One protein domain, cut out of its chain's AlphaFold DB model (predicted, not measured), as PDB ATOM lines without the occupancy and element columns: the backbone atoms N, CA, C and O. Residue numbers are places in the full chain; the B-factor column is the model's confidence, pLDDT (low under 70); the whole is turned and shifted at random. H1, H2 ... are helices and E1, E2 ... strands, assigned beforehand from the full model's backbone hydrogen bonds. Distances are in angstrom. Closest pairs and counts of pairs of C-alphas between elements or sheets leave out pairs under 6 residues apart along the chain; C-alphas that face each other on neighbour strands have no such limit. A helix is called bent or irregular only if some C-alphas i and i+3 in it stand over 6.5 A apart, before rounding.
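Overview. This is residues 17 to 98 of the 199 residues of an uncharacterized protein of Niastella koreensis (strain DSM 17620 / KACC 11465 / NBRC 106392 / GR20-10) (UniProt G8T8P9). A long, kinked helix, H2, makes the longest axis; two shorter helices, H1 and H3, pack on it and on each other at steep angles, and a small hairpin of strands, E1 and E2, packs on residues 37 to 48 of H2. The printed part has 82 residues, with the order H1, H2, H3, E1, E2; the two strands are antiparallel, and the class is mostly helix. It is compact, with a radius of gyration of the C-alphas of 12.7 A and spans of 40 by 28 by 17 A.

Along the chain. H1, residues 17 to 30, is 20.3 A long and begins at C-alpha 17, (-5.904, 35.458, 4.889). H2, residues 37 to 62, is 34.9 A long; it is irregular, with C-alphas 54 and 57 7.3 A apart, and has a kink of 46 degrees near residue 55. H3, residues 69 to 83, is 20.5 A long. E1 is residues 84 to 86, and E2, residues 91 to 93, ends at C-alpha 93, (-18.052, 34.127, 24.010).

Arrangement. H2 touches H1 with residues 45 to 49 alone, at a steep tilt of 64 degrees, opposite ways; the closest C-alphas, of Lys 20 in H1 and Ala 49 in H2, are 5.9 A apart. H1 touches H3 at a steep tilt of 41 degrees, the same way, closest at the C-alphas of Leu 27 and Ser 77, 5.5 A. H2 touches H3 with residues 48 to 60 alone, at a steep tilt of 54 degrees, opposite ways; the closest C-alphas, of Val 52 and Met 76, are 7.0 A apart. The closest C-alphas of H2 and E2, of Met 44 and Tyr 91, are 6.3 A apart. E1 and E2 form a hairpin, with N 92 and O 85 within hydrogen-bond range at 2.8 A. H1 is apart from both strands. In H1 every O i to N i+4 pair is within hydrogen-bond range; in H2 20 of 22 are, in H3 8 of 11.

Size, cuts and confidence. The two C-alphas farthest apart, of Ala 36 and Ser 64, are 40.8 A apart. The printed part has no cut, and no link is long. The mean pLDDT of the printed part is 76.5, and residues 17 to 39 are under 70.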
ATOM      1  N   GLU A  17      -7.002  35.517   3.918       51.12
ATOM      2  CA  GLU A  17      -5.904  35.458   4.889       51.12
ATOM      3  C   GLU A  17      -5.558  36.837   5.476       51.12
ATOM      4  O   GLU A  17      -5.488  37.002   6.696       51.12
ATOM      5  N   ASN A  18      -5.468  37.866   4.632       57.28
ATOM      6  CA  ASN A  18      -5.204  39.238   5.062       57.28
ATOM      7  C   ASN A  18      -6.337  39.824   5.921       57.28
ATOM      8  O   ASN A  18      -6.082  40.598   6.846       57.28
ATOM      9  N   ILE A  19      -7.589  39.428   5.663       59.47
ATOM     10  CA  ILE A  19      -8.752  39.864   6.448       59.47
ATOM     11  C   ILE A  19      -8.688  39.293   7.872       59.47
ATOM     12  O   ILE A  19      -8.919  40.032   8.833       59.47
ATOM     13  N   LYS A  20      -8.325  38.011   8.024       61.00
ATOM     14  CA  LYS A  20      -8.122  37.383   9.340       61.00
ATOM     15  C   LYS A  20      -6.997  38.063  10.116       61.00
ATOM     16  O   LYS A  20      -7.179  38.363  11.293       61.00
ATOM     17  N   ILE A  21      -5.876  38.362   9.454       60.59
ATOM     18  CA  ILE A  21      -4.722  39.027  10.074       60.59
ATOM     19  C   ILE A  21      -5.088  40.438  10.552       60.59
ATOM     20  O   ILE A  21      -4.841  40.766  11.711       60.59
ATOM     21  N   ALA A  22      -5.721  41.256   9.706       65.19
ATOM     22  CA  ALA A  22      -6.106  42.623  10.064       65.19
ATOM     23  C   ALA A  22      -7.121  42.656  11.220       65.19
ATOM     24  O   ALA A  22      -7.033  43.490  12.121       65.19
ATOM     25  N   PHE A  23      -8.080  41.728  11.222       68.31
ATOM     26  CA  PHE A  23      -9.045  41.608  12.310       68.31
ATOM     27  C   PHE A  23      -8.390  41.146  13.619       68.31
ATOM     28  O   PHE A  23      -8.602  41.765  14.662       68.31
ATOM     29  N   ALA A  24      -7.540  40.115  13.560       65.38
ATOM     30  CA  ALA A  24      -6.794  39.630  14.716       65.38
ATOM     31  C   ALA A  24      -5.892  40.724  15.308       65.38
ATOM     32  O   ALA A  24      -5.875  40.898  16.520       65.38
ATOM     33  N   GLN A  25      -5.206  41.523  14.482       66.81
ATOM     34  CA  GLN A  25      -4.395  42.656  14.943       66.81
ATOM     35  C   GLN A  25      -5.221  43.718  15.683       66.81
ATOM     36  O   GLN A  25      -4.796  44.200  16.736       66.81
ATOM     37  N   ASN A  26      -6.415  44.053  15.181       67.94
ATOM     38  CA  ASN A  26      -7.315  45.002  15.844       67.94
ATOM     39  C   ASN A  26      -7.805  44.475  17.201       67.94
ATOM     40  O   ASN A  26      -7.840  45.227  18.176       67.94
ATOM     41  N   LEU A  27      -8.130  43.182  17.290       65.94
ATOM     42  CA  LEU A  27      -8.523  42.554  18.551       65.94
ATOM     43  C   LEU A  27      -7.362  42.428  19.546       65.94
ATOM     44  O   LEU A  27      -7.544  42.716  20.724       65.94
ATOM     45  N   VAL A  28      -6.166  42.050  19.087       65.06
ATOM     46  CA  VAL A  28      -4.954  41.977  19.925       65.06
ATOM     47  C   VAL A  28      -4.603  43.351  20.489       65.06
ATOM     48  O   VAL A  28      -4.271  43.468  21.664       65.06
ATOM     49  N   THR A  29      -4.723  44.405  19.680       64.81
ATOM     50  CA  THR A  29      -4.494  45.789  20.133       64.81
ATOM     51  C   THR A  29      -5.476  46.186  21.236       64.81
ATOM     52  O   THR A  29      -5.105  46.894  22.168       64.81
ATOM     53  N   ALA A  30      -6.718  45.704  21.160       57.00
ATOM     54  CA  ALA A  30      -7.733  45.945  22.176       57.00
ATOM     55  C   ALA A  30      -7.543  45.114  23.461       57.00
ATOM     56  O   ALA A  30      -8.087  45.479  24.502       57.00
ATOM     57  N   ALA A  31      -6.786  44.014  23.409       54.62
ATOM     58  CA  ALA A  31      -6.654  43.039  24.488       54.62
ATOM     59  C   ALA A  31      -5.175  42.757  24.814       54.62
ATOM     60  O   ALA A  31      -4.593  41.790  24.324       54.62
ATOM     61  N   SER A  32      -4.535  43.580  25.647       49.94
ATOM     62  CA  SER A  32      -3.110  43.419  25.980       49.94
ATOM     63  C   SER A  32      -2.844  42.810  27.373       49.94
ATOM     64  O   SER A  32      -3.282  43.343  28.389       49.94
ATOM     65  N   ASN A  33      -2.111  41.677  27.384       49.25
ATOM     66  CA  ASN A  33      -1.043  41.190  28.304       49.25
ATOM     67  C   ASN A  33      -0.896  39.651  28.163       49.25
ATOM     68  O   ASN A  33      -1.901  38.983  27.977       49.25
ATOM     69  N   LEU A  34       0.321  39.069  28.173       44.03
ATOM     70  CA  LEU A  34       0.607  37.772  27.503       44.03
ATOM     71  C   LEU A  34       1.387  36.700  28.329       44.03
ATOM     72  O   LEU A  34       2.508  36.969  28.747       44.03
ATOM     73  N   SER A  35       0.837  35.470  28.456       53.72
ATOM     74  CA  SER A  35       1.456  34.096  28.485       53.72
ATOM     75  C   SER A  35       0.371  33.042  28.830       53.72
ATOM     76  O   SER A  35      -0.533  33.422  29.556       53.72
ATOM     77  N   ALA A  36       0.417  31.779  28.339       52.53
ATOM     78  CA  ALA A  36      -0.620  30.698  28.430       52.53
ATOM     79  C   ALA A  36      -2.032  31.090  27.940       52.53
ATOM     80  O   ALA A  36      -2.520  30.566  26.939       52.53
ATOM     81  N   LEU A  37      -2.576  32.146  28.533       59.00
ATOM     82  CA  LEU A  37      -3.432  33.148  27.915       59.00
ATOM     83  C   LEU A  37      -3.089  33.380  26.430       59.00
ATOM     84  O   LEU A  37      -4.000  33.511  25.642       59.00
ATOM     85  N   GLN A  38      -1.821  33.327  25.997       65.19
ATOM     86  CA  GLN A  38      -1.436  33.445  24.578       65.19
ATOM     87  C   GLN A  38      -2.055  32.389  23.641       65.19
ATOM     88  O   GLN A  38      -2.399  32.728  22.510       65.19
ATOM     89  N   PHE A  39      -2.154  31.119  24.056       63.09
ATOM     90  CA  PHE A  39      -2.730  30.055  23.220       63.09
ATOM     91  C   PHE A  39      -4.256  30.154  23.207       63.09
ATOM     92  O   PHE A  39      -4.855  30.246  22.140       63.09
ATOM     93  N   VAL A  40      -4.858  30.277  24.395       73.50
ATOM     94  CA  VAL A  40      -6.302  30.494  24.571       73.50
ATOM     95  C   VAL A  40      -6.764  31.764  23.848       73.50
ATOM     96  O   VAL A  40      -7.801  31.771  23.197       73.50
ATOM     97  N   GLN A  41      -5.969  32.836  23.888       75.69
ATOM     98  CA  GLN A  41      -6.220  34.053  23.123       75.69
ATOM     99  C   GLN A  41      -6.158  33.791  21.628       75.69
ATOM    100  O   GLN A  41      -7.018  34.290  20.920       75.69
ATOM    101  N   ARG A  42      -5.180  33.032  21.119       75.31
ATOM    102  CA  ARG A  42      -5.119  32.721  19.682       75.31
ATOM    103  C   ARG A  42      -6.358  31.960  19.225       75.31
ATOM    104  O   ARG A  42      -6.980  32.400  18.267       75.31
ATOM    105  N   GLU A  43      -6.764  30.914  19.940       81.25
ATOM    106  CA  GLU A  43      -7.989  30.169  19.618       81.25
ATOM    107  C   GLU A  43      -9.237  31.059  19.692       81.25
ATOM    108  O   GLU A  43     -10.055  31.073  18.773       81.25
ATOM    109  N   MET A  44      -9.358  31.874  20.743       84.00
ATOM    110  CA  MET A  44     -10.447  32.840  20.900       84.00
ATOM    111  C   MET A  44     -10.484  33.858  19.750       84.00
ATOM    112  O   MET A  44     -11.556  34.189  19.243       84.00
ATOM    113  N   LEU A  45      -9.323  34.366  19.328       80.19
ATOM    114  CA  LEU A  45      -9.190  35.329  18.234       80.19
ATOM    115  C   LEU A  45      -9.531  34.695  16.885       80.19
ATOM    116  O   LEU A  45     -10.219  35.321  16.079       80.19
ATOM    117  N   GLU A  46      -9.092  33.461  16.645       83.06
ATOM    118  CA  GLU A  46      -9.460  32.692  15.458       83.06
ATOM    119  C   GLU A  46     -10.967  32.440  15.414       83.06
ATOM    120  O   GLU A  46     -11.594  32.647  14.370       83.06
ATOM    121  N   LYS A  47     -11.575  32.094  16.555       87.44
ATOM    122  CA  LYS A  47     -13.025  31.930  16.667       87.44
ATOM    123  C   LYS A  47     -13.760  33.239  16.394       87.44
ATOM    124  O   LYS A  47     -14.680  33.256  15.579       87.44
ATOM    125  N   ALA A  48     -13.328  34.346  16.996       86.69
ATOM    126  CA  ALA A  48     -13.905  35.667  16.754       86.69
ATOM    127  C   ALA A  48     -13.782  36.081  15.279       86.69
ATOM    128  O   ALA A  48     -14.741  36.591  14.700       86.69
ATOM    129  N   ALA A  49     -12.635  35.816  14.644       83.62
ATOM    130  CA  ALA A  49     -12.435  36.072  13.222       83.62
ATOM    131  C   ALA A  49     -13.396  35.235  12.371       83.62
ATOM    132  O   ALA A  49     -14.031  35.768  11.462       83.62
ATOM    133  N   GLY A  50     -13.547  33.947  12.696       86.94
ATOM    134  CA  GLY A  50     -14.505  33.045  12.060       86.94
ATOM    135  C   GLY A  50     -15.946  33.541  12.173       86.94
ATOM    136  O   GLY A  50     -16.660  33.538  11.168       86.94
ATOM    137  N   ILE A  51     -16.338  34.044  13.349       90.81
ATOM    138  CA  ILE A  51     -17.648  34.666  13.561       90.81
ATOM    139  C   ILE A  51     -17.792  35.873  12.632       90.81
ATOM    140  O   ILE A  51     -18.724  35.898  11.836       90.81
ATOM    141  N   VAL A  52     -16.859  36.833  12.640       89.25
ATOM    142  CA  VAL A  52     -16.959  38.013  11.759       89.25
ATOM    143  C   VAL A  52     -17.090  37.622  10.297       89.25
ATOM    144  O   VAL A  52     -17.978  38.143   9.630       89.25
ATOM    145  N   GLN A  53     -16.273  36.680   9.817       87.19
ATOM    146  CA  GLN A  53     -16.359  36.209   8.434       87.19
ATOM    147  C   GLN A  53     -17.742  35.648   8.103       87.19
ATOM    148  O   GLN A  53     -18.288  35.973   7.052       87.19
ATOM    149  N   SER A  54     -18.331  34.855   9.003       91.44
ATOM    150  CA  SER A  54     -19.673  34.307   8.783       91.44
ATOM    151  C   SER A  54     -20.745  35.403   8.713       91.44
ATOM    152  O   SER A  54     -21.671  35.297   7.919       91.44
ATOM    153  N   PHE A  55     -20.590  36.489   9.478       91.88
ATOM    154  CA  PHE A  55     -21.527  37.614   9.503       91.88
ATOM    155  C   PHE A  55     -21.287  38.658   8.403       91.88
ATOM    156  O   PHE A  55     -22.147  39.514   8.207       91.88
ATOM    157  N   LEU A  56     -20.157  38.624   7.683       89.31
ATOM    158  CA  LEU A  56     -19.823  39.640   6.675       89.31
ATOM    159  C   LEU A  56     -20.939  39.878   5.645       89.31
ATOM    160  O   LEU A  56     -21.253  41.051   5.433       89.31
ATOM    161  N   PRO A  57     -21.561  38.845   5.032       90.25
ATOM    162  CA  PRO A  57     -22.626  39.065   4.055       90.25
ATOM    163  C   PRO A  57     -23.790  39.865   4.652       90.25
ATOM    164  O   PRO A  57     -24.164  40.903   4.111       90.25
ATOM    165  N   PHE A  58     -24.257  39.464   5.838       92.38
ATOM    166  CA  PHE A  58     -25.304  40.171   6.573       92.38
ATOM    167  C   PHE A  58     -24.915  41.616   6.913       92.38
ATOM    168  O   PHE A  58     -25.703  42.539   6.713       92.38
ATOM    169  N   LEU A  59     -23.710  41.833   7.449       91.06
ATOM    170  CA  LEU A  59     -23.266  43.156   7.896       91.06
ATOM    171  C   LEU A  59     -23.140  44.137   6.726       91.06
ATOM    172  O   LEU A  59     -23.474  45.308   6.879       91.06
ATOM    173  N   ILE A  60     -22.688  43.660   5.564       87.81
ATOM    174  CA  ILE A  60     -22.599  44.460   4.339       87.81
ATOM    175  C   ILE A  60     -23.999  44.761   3.793       87.81
ATOM    176  O   ILE A  60     -24.286  45.911   3.472       87.81
ATOM    177  N   GLU A  61     -24.869  43.755   3.712       89.25
ATOM    178  CA  GLU A  61     -26.208  43.902   3.131       89.25
ATOM    179  C   GLU A  61     -27.129  44.777   3.987       89.25
ATOM    180  O   GLU A  61     -27.824  45.644   3.470       89.25
ATOM    181  N   SER A  62     -27.102  44.598   5.309       87.75
ATOM    182  CA  SER A  62     -27.975  45.336   6.228       87.75
ATOM    183  C   SER A  62     -27.592  46.807   6.394       87.75
ATOM    184  O   SER A  62     -28.409  47.600   6.857       87.75
ATOM    185  N   ASN A  63     -26.364  47.201   6.047       85.25
ATOM    186  CA  ASN A  63     -25.863  48.540   6.323       85.25
ATOM    187  C   ASN A  63     -25.247  49.195   5.086       85.25
ATOM    188  O   ASN A  63     -24.048  49.093   4.827       85.25
ATOM    189  N   SER A  64     -26.054  50.014   4.411       74.75
ATOM    190  CA  SER A  64     -25.654  50.810   3.243       74.75
ATOM    191  C   SER A  64     -24.480  51.776   3.485       74.75
ATOM    192  O   SER A  64     -23.881  52.282   2.533       74.75
ATOM    193  N   LYS A  65     -24.108  52.047   4.747       75.75
ATOM    194  CA  LYS A  65     -22.945  52.881   5.099       75.75
ATOM    195  C   LYS A  65     -21.632  52.101   5.118       75.75
ATOM    196  O   LYS A  65     -20.574  52.734   5.125       75.75
ATOM    197  N   ILE A  66     -21.669  50.767   5.140       78.00
ATOM    198  CA  ILE A  66     -20.466  49.939   5.065       78.00
ATOM    199  C   ILE A  66     -19.942  49.990   3.633       78.00
ATOM    200  O   ILE A  66     -20.537  49.454   2.706       78.00
ATOM    201  N   LYS A  67     -18.801  50.660   3.456       74.06
ATOM    202  CA  LYS A  67     -18.146  50.807   2.149       74.06
ATOM    203  C   LYS A  67     -16.975  49.852   1.967       74.06
ATOM    204  O   LYS A  67     -16.543  49.625   0.841       74.06
ATOM    205  N   ARG A  68     -16.415  49.339   3.067       76.12
ATOM    206  CA  ARG A  68     -15.219  48.490   3.069       76.12
ATOM    207  C   ARG A  68     -15.324  47.419   4.147       76.12
ATOM    208  O   ARG A  68     -15.764  47.691   5.260       76.12
ATOM    209  N   ILE A  69     -14.799  46.232   3.855       72.75
ATOM    210  CA  ILE A  69     -14.699  45.120   4.817       72.75
ATOM    211  C   ILE A  69     -13.903  45.533   6.069       72.75
ATOM    212  O   ILE A  69     -14.228  45.131   7.184       72.75
ATOM    213  N   THR A  70     -12.897  46.397   5.915       72.94
ATOM    214  CA  THR A  70     -12.113  46.931   7.039       72.94
ATOM    215  C   THR A  70     -12.961  47.710   8.043       72.94
ATOM    216  O   THR A  70     -12.664  47.675   9.236       72.94
ATOM    217  N   ASP A  71     -14.025  48.377   7.583       76.88
ATOM    218  CA  ASP A  71     -14.941  49.116   8.457       76.88
ATOM    219  C   ASP A  71     -15.765  48.131   9.306       76.88
ATOM    220  O   ASP A  71     -15.948  48.346  10.505       76.88
ATOM    221  N   VAL A  72     -16.163  46.994   8.718       78.81
ATOM    222  CA  VAL A  72     -16.830  45.896   9.437       78.81
ATOM    223  C   VAL A  72     -15.912  45.297  10.495       78.81
ATOM    224  O   VAL A  72     -16.295  45.177  11.657       78.81
ATOM    225  N   ASN A  73     -14.675  44.972  10.112       75.25
ATOM    226  CA  ASN A  73     -13.680  44.407  11.018       75.25
ATOM    227  C   ASN A  73     -13.415  45.326  12.213       75.25
ATOM    228  O   ASN A  73     -13.322  44.851  13.344       75.25
ATOM    229  N   TYR A  74     -13.313  46.635  11.979       74.69
ATOM    230  CA  TYR A  74     -13.111  47.605  13.047       74.69
ATOM    231  C   TYR A  74     -14.300  47.629  14.014       74.69
ATOM    232  O   TYR A  74     -14.109  47.430  15.212       74.69
ATOM    233  N   VAL A  75     -15.530  47.781  13.513       78.94
ATOM    234  CA  VAL A  75     -16.734  47.826  14.362       78.94
ATOM    235  C   VAL A  75     -16.909  46.532  15.154       78.94
ATOM    236  O   VAL A  75     -17.119  46.570  16.367       78.94
ATOM    237  N   MET A  76     -16.753  45.382  14.496       82.50
ATOM    238  CA  MET A  76     -16.858  44.091  15.166       82.50
ATOM    239  C   MET A  76     -15.753  43.912  16.208       82.50
ATOM    240  O   MET A  76     -16.041  43.424  17.296       82.50
ATOM    241  N   SER A  77     -14.525  44.373  15.952       74.88
ATOM    242  CA  SER A  77     -13.441  44.281  16.941       74.88
ATOM    243  C   SER A  77     -13.778  45.007  18.249       74.88
ATOM    244  O   SER A  77     -13.499  44.493  19.329       74.88
ATOM    245  N   GLN A  78     -14.439  46.166  18.162       75.75
ATOM    246  CA  GLN A  78     -14.878  46.920  19.337       75.75
ATOM    247  C   GLN A  78     -16.021  46.204  20.061       75.75
ATOM    248  O   GLN A  78     -16.014  46.096  21.283       75.75
ATOM    249  N   ASN A  79     -16.974  45.654  19.308       82.81
ATOM    250  CA  ASN A  79     -18.074  44.859  19.850       82.81
ATOM    251  C   ASN A  79     -17.553  43.668  20.676       82.81
ATOM    252  O   ASN A  79     -17.984  43.438  21.810       82.81
ATOM    253  N   PHE A  80     -16.538  42.976  20.147       83.69
ATOM    254  CA  PHE A  80     -15.952  41.799  20.777       83.69
ATOM    255  C   PHE A  80     -15.220  42.068  22.095       83.69
ATOM    256  O   PHE A  80     -15.105  41.143  22.893       83.69
ATOM    257  N   GLN A  81     -14.808  43.304  22.393       76.81
ATOM    258  CA  GLN A  81     -14.197  43.641  23.692       76.81
ATOM    259  C   GLN A  81     -15.120  43.336  24.878       76.81
ATOM    260  O   GLN A  81     -14.649  43.005  25.960       76.81
ATOM    261  N   SER A  82     -16.436  43.447  24.676       79.25
ATOM    262  CA  SER A  82     -17.437  43.160  25.713       79.25
ATOM    263  C   SER A  82     -18.000  41.736  25.648       79.25
ATOM    264  O   SER A  82     -18.598  41.266  26.616       79.25
ATOM    265  N   VAL A  83     -17.808  41.053  24.515       86.62
ATOM    266  CA  VAL A  83     -18.317  39.703  24.223       86.62
ATOM    267  C   VAL A  83     -17.318  38.632  24.649       86.62
ATOM    268  O   VAL A  83     -17.722  37.566  25.110       86.62
ATOM    269  N   LEU A  84     -16.023  38.893  24.472       86.81
ATOM    270  CA  LEU A  84     -14.960  37.932  24.727       86.81
ATOM    271  C   LEU A  84     -14.437  38.064  26.153       86.81
ATOM    272  O   LEU A  84     -14.180  39.158  26.650       86.81
ATOM    273  N   SER A  85     -14.218  36.923  26.791       82.69
ATOM    274  CA  SER A  85     -13.478  36.828  28.045       82.69
ATOM    275  C   SER A  85     -12.606  35.582  28.008       82.69
ATOM    276  O   SER A  85     -13.012  34.565  27.456       82.69
ATOM    277  N   ALA A  86     -11.406  35.659  28.572       79.19
ATOM    278  CA  ALA A  86     -10.480  34.536  28.611       79.19
ATOM    279  C   ALA A  86      -9.820  34.427  29.983       79.19
ATOM    280  O   ALA A  86      -9.533  35.431  30.638       79.19
ATOM    281  N   THR A  87      -9.568  33.190  30.389       78.62
ATOM    282  CA  THR A  87      -8.682  32.824  31.491       78.62
ATOM    283  C   THR A  87      -7.431  32.152  30.916       78.62
ATOM    284  O   THR A  87      -7.221  32.122  29.703       78.62
ATOM    285  N   ASN A  88      -6.577  31.593  31.772       72.88
ATOM    286  CA  ASN A  88      -5.405  30.844  31.310       72.88
ATOM    287  C   ASN A  88      -5.755  29.476  30.697       72.88
ATOM    288  O   ASN A  88      -4.893  28.888  30.049       72.88
ATOM    289  N   THR A  89      -6.968  28.956  30.921       79.31
ATOM    290  CA  THR A  89      -7.361  27.590  30.529       79.31
ATOM    291  C   THR A  89      -8.516  27.540  29.539       79.31
ATOM    292  O   THR A  89      -8.659  26.547  28.838       79.31
ATOM    293  N   GLU A  90      -9.340  28.584  29.476       84.06
ATOM    294  CA  GLU A  90     -10.536  28.618  28.632       84.06
ATOM    295  C   GLU A  90     -10.877  30.044  28.199       84.06
ATOM    296  O   GLU A  90     -10.504  31.018  28.860       84.06
ATOM    297  N   TYR A  91     -11.630  30.163  27.110       85.75
ATOM    298  CA  TYR A  91     -12.282  31.403  26.715       85.75
ATOM    299  C   TYR A  91     -13.793  31.209  26.642       85.75
ATOM    300  O   TYR A  91     -14.295  30.103  26.457       85.75
ATOM    301  N   LYS A  92     -14.521  32.315  26.773       88.25
ATOM    302  CA  LYS A  92     -15.972  32.367  26.662       88.25
ATOM    303  C   LYS A  92     -16.384  33.489  25.723       88.25
ATOM    304  O   LYS A  92     -15.866  34.605  25.804       88.25
ATOM    305  N   ILE A  93     -17.367  33.179  24.884       90.75
ATOM    306  CA  ILE A  93     -18.052  34.127  24.010       90.75
ATOM    307  C   ILE A  93     -19.454  34.350  24.573       90.75
ATOM    308  O   ILE A  93     -20.257  33.426  24.681       90.75
ATOM    309  N   ASP A  94     -19.749  35.579  24.976       93.62
ATOM    310  CA  ASP A  94     -21.066  35.977  25.464       93.62
ATOM    311  C   ASP A  94     -21.906  36.558  24.318       93.62
ATOM    312  O   ASP A  94     -21.970  37.773  24.114       93.62
ATOM    313  N   TYR A  95     -22.555  35.676  23.551       95.19
ATOM    314  CA  TYR A  95     -23.393  36.054  22.406       95.19
ATOM    315  C   TYR A  95     -24.529  37.020  22.767       95.19
ATOM    316  O   TYR A  95     -24.958  37.794  21.911       95.19
ATOM    317  N   SER A  96     -24.958  37.063  24.035       94.69
ATOM    318  CA  SER A  96     -25.969  38.021  24.495       94.69
ATOM    319  C   SER A  96     -25.510  39.481  24.407       94.69
ATOM    320  O   SER A  96     -26.336  40.389  24.319       94.69
ATOM    321  N   LYS A  97     -24.192  39.711  24.386       92.44
ATOM    322  CA  LYS A  97     -23.575  41.034  24.236       92.44
ATOM    323  C   LYS A  97     -23.180  41.352  22.798       92.44
ATOM    324  O   LYS A  97     -22.846  42.501  22.514       92.44
ATOM    325  N   LEU A  98     -23.218  40.372  21.892       93.00
ATOM    326  CA  LEU A  98     -22.821  40.562  20.502       93.00
ATOM    327  C   LEU A  98     -23.875  41.397  19.774       93.00
ATOM    328  O   LEU A  98     -24.982  40.933  19.498       93.00
TER     329      LEU A  98